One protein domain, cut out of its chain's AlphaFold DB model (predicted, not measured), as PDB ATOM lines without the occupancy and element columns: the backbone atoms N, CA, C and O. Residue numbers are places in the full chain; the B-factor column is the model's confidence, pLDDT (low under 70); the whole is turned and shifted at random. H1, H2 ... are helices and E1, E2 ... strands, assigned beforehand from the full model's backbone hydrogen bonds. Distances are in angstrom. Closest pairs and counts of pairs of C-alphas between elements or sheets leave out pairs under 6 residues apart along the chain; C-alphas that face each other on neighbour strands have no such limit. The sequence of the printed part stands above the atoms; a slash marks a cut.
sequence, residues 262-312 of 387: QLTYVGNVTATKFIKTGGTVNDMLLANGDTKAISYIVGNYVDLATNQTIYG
ATOM      1  N   GLN A 262      40.571  28.147  -3.442       58.50
ATOM      2  CA  GLN A 262      39.643  28.096  -2.315       58.50
ATOM      3  C   GLN A 262      38.698  26.902  -2.495       58.50
ATOM      4  O   GLN A 262      37.690  26.976  -3.199       58.50
ATOM      5  N   LEU A 263      39.034  25.779  -1.863       65.31
ATOM      6  CA  LEU A 263      38.169  24.603  -1.814       65.31
ATOM      7  C   LEU A 263      37.035  24.847  -0.807       65.31
ATOM      8  O   LEU A 263      37.182  24.596   0.387       65.31
ATOM      9  N   THR A 264      35.898  25.350  -1.289       56.50
ATOM     10  CA  THR A 264      34.660  25.428  -0.498       56.50
ATOM     11  C   THR A 264      33.897  24.113  -0.659       56.50
ATOM     12  O   THR A 264      33.248  23.888  -1.679       56.50
ATOM     13  N   TYR A 265      33.983  23.221   0.327       64.00
ATOM     14  CA  TYR A 265      33.210  21.976   0.327       64.00
ATOM     15  C   TYR A 265      31.821  22.224   0.928       64.00
ATOM     16  O   TYR A 265      31.698  22.547   2.104       64.00
ATOM     17  N   VAL A 266      30.771  22.064   0.119       69.12
ATOM     18  CA  VAL A 266      29.361  22.283   0.519       69.12
ATOM     19  C   VAL A 266      28.701  20.994   1.048       69.12
ATOM     20  O   VAL A 266      27.497  20.942   1.270       69.12
ATOM     21  N   GLY A 267      29.478  19.924   1.236       71.00
ATOM     22  CA  GLY A 267      28.987  18.611   1.651       71.00
ATOM     23  C   GLY A 267      30.016  17.824   2.460       71.00
ATOM     24  O   GLY A 267      31.126  18.295   2.704       71.00
ATOM     25  N   ASN A 268      29.636  16.615   2.878       62.31
ATOM     26  CA  ASN A 268      30.483  15.751   3.699       62.31
ATOM     27  C   ASN A 268      31.791  15.403   2.969       62.31
ATOM     28  O   ASN A 268      31.778  14.765   1.916       62.31
ATOM     29  N   VAL A 269      32.926  15.792   3.552       67.62
ATOM     30  CA  VAL A 269      34.258  15.447   3.044       67.62
ATOM     31  C   VAL A 269      34.637  14.065   3.569       67.62
ATOM     32  O   VAL A 269      34.827  13.878   4.769       67.62
ATOM     33  N   THR A 270      34.760  13.088   2.672       55.59
ATOM     34  CA  THR A 270      35.263  11.752   3.020       55.59
ATOM     35  C   THR A 270      36.753  11.702   2.699       55.59
ATOM     36  O   THR A 270      37.115  11.604   1.529       55.59
ATOM     37  N   ALA A 271      37.633  11.785   3.702       60.19
ATOM     38  CA  ALA A 271      39.055  11.514   3.486       60.19
ATOM     39  C   ALA A 271      39.382  10.063   3.842       60.19
ATOM     40  O   ALA A 271      39.009   9.562   4.902       60.19
ATOM     41  N   THR A 272      40.127   9.396   2.966       57.81
ATOM     42  CA  THR A 272      40.582   8.008   3.137       57.81
ATOM     43  C   THR A 272      41.675   7.856   4.200       57.81
ATOM     44  O   THR A 272      41.966   6.737   4.623       57.81
ATOM     45  N   LYS A 273      42.280   8.963   4.656       62.88
ATOM     46  CA  LYS A 273      43.252   9.004   5.759       62.88
ATOM     47  C   LYS A 273      43.400  10.440   6.284       62.88
ATOM     48  O   LYS A 273      44.116  11.241   5.692       62.88
ATOM     49  N   PHE A 274      42.754  10.785   7.397       59.31
ATOM     50  CA  PHE A 274      43.071  12.023   8.122       59.31
ATOM     51  C   PHE A 274      44.248  11.751   9.068       59.31
ATOM     52  O   PHE A 274      44.051  11.346  10.210       59.31
ATOM     53  N   ILE A 275      45.484  11.918   8.592       63.19
ATOM     54  CA  ILE A 275      46.676  11.825   9.449       63.19
ATOM     55  C   ILE A 275      47.105  13.246   9.817       63.19
ATOM     56  O   ILE A 275      47.653  13.958   8.979       63.19
ATOM     57  N   LYS A 276      46.884  13.659  11.069       67.19
ATOM     58  CA  LYS A 276      47.536  14.850  11.629       67.19
ATOM     59  C   LYS A 276      48.864  14.427  12.255       67.19
ATOM     60  O   LYS A 276      48.893  13.584  13.147       67.19
ATOM     61  N   THR A 277      49.968  15.014  11.803       69.56
ATOM     62  CA  THR A 277      51.286  14.804  12.415       69.56
ATOM     63  C   THR A 277      51.288  15.328  13.853       69.56
ATOM     64  O   THR A 277      50.934  16.484  14.082       69.56
ATOM     65  N   GLY A 278      51.682  14.484  14.812       72.25
ATOM     66  CA  GLY A 278      51.772  14.838  16.236       72.25
ATOM     67  C   GLY A 278      50.512  14.584  17.074       72.25
ATOM     68  O   GLY A 278      50.563  14.793  18.280       72.25
ATOM     69  N   GLY A 279      49.406  14.120  16.478       73.50
ATOM     70  CA  GLY A 279      48.242  13.645  17.237       73.50
ATOM     71  C   GLY A 279      48.476  12.253  17.834       73.50
ATOM     72  O   GLY A 279      49.189  11.436  17.247       73.50
ATOM     73  N   THR A 280      47.880  11.970  18.991       80.62
ATOM     74  CA  THR A 280      47.942  10.649  19.635       80.62
ATOM     75  C   THR A 280      46.687   9.823  19.344       80.62
ATOM     76  O   THR A 280      45.658  10.354  18.936       80.62
ATOM     77  N   VAL A 281      46.734   8.509  19.599       80.94
ATOM     78  CA  VAL A 281      45.551   7.621  19.499       80.94
ATOM     79  C   VAL A 281      44.423   7.996  20.467       80.94
ATOM     80  O   VAL A 281      43.300   7.529  20.315       80.94
ATOM     81  N   ASN A 282      44.726   8.838  21.457       83.75
ATOM     82  CA  ASN A 282      43.773   9.324  22.444       83.75
ATOM     83  C   ASN A 282      43.194  10.692  22.071       83.75
ATOM     84  O   ASN A 282      42.471  11.266  22.881       83.75
ATOM     85  N   ASP A 283      43.498  11.216  20.883       85.62
ATOM     86  CA  ASP A 283      43.005  12.502  20.402       85.62
ATOM     87  C   ASP A 283      41.974  12.329  19.288       85.62
ATOM     88  O   ASP A 283      42.093  11.483  18.403       85.62
ATOM     89  N   MET A 284      40.968  13.194  19.302       84.56
ATOM     90  CA  MET A 284      40.000  13.370  18.232       84.56
ATOM     91  C   MET A 284      40.341  14.641  17.450       84.56
ATOM     92  O   MET A 284      40.557  15.704  18.038       84.56
ATOM     93  N   LEU A 285      40.380  14.535  16.122       83.81
ATOM     94  CA  LEU A 285      40.607  15.663  15.220       83.81
ATOM     95  C   LEU A 285      39.309  16.460  15.022       83.81
ATOM     96  O   LEU A 285      38.270  15.892  14.691       83.81
ATOM     97  N   LEU A 286      39.371  17.775  15.206       81.06
ATOM     98  CA  LEU A 286      38.267  18.702  14.961       81.06
ATOM     99  C   LEU A 286      38.301  19.240  13.527       81.06
ATOM    100  O   LEU A 286      39.349  19.295  12.886       81.06
ATOM    101  N   ALA A 287      37.149  19.710  13.042       73.94
ATOM    102  CA  ALA A 287      37.015  20.283  11.700       73.94
ATOM    103  C   ALA A 287      37.861  21.554  11.480       73.94
ATOM    104  O   ALA A 287      38.232  21.853  10.350       73.94
ATOM    105  N   ASN A 288      38.198  22.283  12.550       78.12
ATOM    106  CA  ASN A 288      39.100  23.438  12.495       78.12
ATOM    107  C   ASN A 288      40.591  23.043  12.438       78.12
ATOM    108  O   ASN A 288      41.453  23.915  12.392       78.12
ATOM    109  N   GLY A 289      40.898  21.742  12.460       77.19
ATOM    110  CA  GLY A 289      42.252  21.208  12.428       77.19
ATOM    111  C   GLY A 289      42.897  21.005  13.799       77.19
ATOM    112  O   GLY A 289      43.989  20.438  13.841       77.19
ATOM    113  N   ASP A 290      42.269  21.401  14.907       83.31
ATOM    114  CA  ASP A 290      42.792  21.158  16.259       83.31
ATOM    115  C   ASP A 290      42.546  19.717  16.727       83.31
ATOM    116  O   ASP A 290      41.742  18.981  16.157       83.31
ATOM    117  N   THR A 291      43.217  19.309  17.805       85.31
ATOM    118  CA  THR A 291      42.992  18.023  18.483       85.31
ATOM    119  C   THR A 291      42.402  18.235  19.872       85.31
ATOM    120  O   THR A 291      42.821  19.129  20.606       85.31
ATOM    121  N   LYS A 292      41.443  17.392  20.263       85.62
ATOM    122  CA  LYS A 292      40.943  17.296  21.642       85.62
ATOM    123  C   LYS A 292      41.096  15.870  22.146       85.62
ATOM    124  O   LYS A 292      40.739  14.939  21.434       85.62
ATOM    125  N   ALA A 293      41.539  15.711  23.387       85.44
ATOM    126  CA  ALA A 293      41.623  14.399  24.013       85.44
ATOM    127  C   ALA A 293      40.231  13.745  24.110       85.44
ATOM    128  O   ALA A 293      39.265  14.371  24.558       85.44
ATOM    129  N   ILE A 294      40.144  12.466  23.747       83.50
ATOM    130  CA  ILE A 294      38.944  11.622  23.840       83.50
ATOM    131  C   ILE A 294      38.398  11.608  25.278       83.50
ATOM    132  O   ILE A 294      37.184  11.587  25.480       83.50
ATOM    133  N   SER A 295      39.270  11.724  26.286       76.31
ATOM    134  CA  SER A 295      38.892  11.810  27.705       76.31
ATOM    135  C   SER A 295      37.936  12.964  28.028       76.31
ATOM    136  O   SER A 295      37.120  12.836  28.937       76.31
ATOM    137  N   TYR A 296      37.973  14.064  27.269       73.38
ATOM    138  CA  TYR A 296      37.070  15.203  27.461       73.38
ATOM    139  C   TYR A 296      35.615  14.872  27.084       73.38
ATOM    140  O   TYR A 296      34.672  15.450  27.628       73.38
ATOM    141  N   ILE A 297      35.430  13.928  26.160       70.88
ATOM    142  CA  ILE A 297      34.117  13.432  25.741       70.88
ATOM    143  C   ILE A 297      33.663  12.352  26.720       70.88
ATOM    144  O   ILE A 297      32.574  12.447  27.272       70.88
ATOM    145  N   VAL A 298      34.522  11.376  27.015       67.94
ATOM    146  CA  VAL A 298      34.169  10.250  27.895       67.94
ATOM    147  C   VAL A 298      33.900  10.704  29.337       67.94
ATOM    148  O   VAL A 298      33.026  10.153  29.992       67.94
ATOM    149  N   GLY A 299      34.558  11.759  29.827       63.91
ATOM    150  CA  GLY A 299      34.356  12.264  31.191       63.91
ATOM    151  C   GLY A 299      32.971  12.862  31.478       63.91
ATOM    152  O   GLY A 299      32.638  13.078  32.641       63.91
ATOM    153  N   ASN A 300      32.160  13.134  30.449       61.09
ATOM    154  CA  ASN A 300      30.851  13.784  30.599       61.09
ATOM    155  C   ASN A 300      29.649  12.874  30.305       61.09
ATOM    156  O   ASN A 300      28.514  13.302  30.521       61.09
ATOM    157  N   TYR A 301      29.872  11.640  29.854       63.75
ATOM    158  CA  TYR A 301      28.811  10.701  29.490       63.75
ATOM    159  C   TYR A 301      28.943   9.400  30.280       63.75
ATOM    160  O   TYR A 301      30.046   8.920  30.511       63.75
ATOM    161  N   VAL A 302      27.802   8.832  30.678       64.75
ATOM    162  CA  VAL A 302      27.750   7.496  31.280       64.75
ATOM    163  C   VAL A 302      27.728   6.470  30.149       64.75
ATOM    164  O   VAL A 302      26.844   6.526  29.294       64.75
ATOM    165  N   ASP A 303      28.696   5.559  30.130       65.50
ATOM    166  CA  ASP A 303      28.760   4.447  29.168       65.50
ATOM    167  C   ASP A 303      28.185   3.161  29.791       65.50
ATOM    168  O   ASP A 303      28.218   2.959  31.004       65.50
ATOM    169  N   LEU A 304      27.616   2.299  28.947       65.50
ATOM    170  CA  LEU A 304      26.912   1.072  29.314       65.50
ATOM    171  C   LEU A 304      27.869  -0.081  29.671       65.50
ATOM    172  O   LEU A 304      27.441  -1.060  30.279       65.50
ATOM    173  N   ALA A 305      29.146   0.008  29.285       60.59
ATOM    174  CA  ALA A 305      30.090  -1.108  29.367       60.59
ATOM    175  C   ALA A 305      30.915  -1.170  30.664       60.59
ATOM    176  O   ALA A 305      31.613  -2.159  30.894       60.59
ATOM    177  N   THR A 306      30.878  -0.140  31.514       62.12
ATOM    178  CA  THR A 306      31.753  -0.052  32.694       62.12
ATOM    179  C   THR A 306      31.007   0.417  33.939       62.12
ATOM    180  O   THR A 306      30.076   1.215  33.866       62.12
ATOM    181  N   ASN A 307      31.430  -0.066  35.114       63.56
ATOM    182  CA  ASN A 307      30.978   0.496  36.386       63.56
ATOM    183  C   ASN A 307      31.512   1.928  36.502       63.56
ATOM    184  O   ASN A 307      32.725   2.132  36.489       63.56
ATOM    185  N   GLN A 308      30.617   2.908  36.634       67.94
ATOM    186  CA  GLN A 308      30.982   4.322  36.695       67.94
ATOM    187  C   GLN A 308      30.441   4.985  37.956       67.94
ATOM    188  O   GLN A 308      29.314   4.733  38.384       67.94
ATOM    189  N   THR A 309      31.253   5.856  38.550       66.44
ATOM    190  CA  THR A 309      30.861   6.695  39.685       66.44
ATOM    191  C   THR A 309      30.489   8.080  39.170       66.44
ATOM    192  O   THR A 309      31.315   8.775  38.584       66.44
ATOM    193  N   ILE A 310      29.240   8.486  39.389       70.38
ATOM    194  CA  ILE A 310      28.754   9.818  39.026       70.38
ATOM    195  C   ILE A 310      29.059  10.773  40.184       70.38
ATOM    196  O   ILE A 310      28.572  10.577  41.296       70.38
ATOM    197  N   TYR A 311      29.837  11.821  39.917       66.00
ATOM    198  CA  TYR A 311      30.075  12.913  40.863       66.00
ATOM    199  C   TYR A 311      29.120  14.088  40.586       66.00
ATOM    200  O   TYR A 311      28.918  14.478  39.434       66.00
ATOM    201  N   GLY A 312      28.560  14.681  41.649       66.50
ATOM    202  CA  GLY A 312      27.650  15.837  41.577       66.50
ATOM    203  C   GLY A 312      26.173  15.488  41.329       66.50
ATOM    204  O   GLY A 312      25.789  14.322  41.305       66.50
TER     205      GLY A 312
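This is residues 262 to 312 of the 387 residues of an uncharacterized protein of Streblomastix strix (UniProt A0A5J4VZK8). This is a stretch with little regular structure: a small two-stranded hairpin, E1 and E2, sits in the middle with the one-turn helix H1 beyond it, and residues 262 to 273 and 303 to 309 stick out. The printed part has 51 residues, with 10 in the named elements E1, E2, H1 in chain order, class mixed; the sheet E1 - E2 is antiparallel. It is extended, radius of gyration of the C-alphas 15.6 A, spanning 48 by 26 by 20 A.

E1, residues 283 to 285, begins at C-alpha (43.005, 12.502, 20.402). E2 is residues 291 to 293. H1, residues 295 to 298, ends at C-alpha (34.169, 10.250, 27.895).

The hairpin E1 and E2 is antiparallel at 147 degrees, with N 284 and O 292 within hydrogen-bond range at 2.8 A. E1 and H1 are near each other, with 5 pairs of C-alphas within 10 A. H1 is too short for an O i to N i+4 pair; its one O i to N i+3 pair is not within range.

The C-alphas farthest apart, Gln 262 and Asn 307, are 48.3 A apart. The printed part has no cut, and both links are tight. Mean pLDDT of the printed part is 70.3; 29 residues are under 70, among them 268 to 277 and 298 to 309.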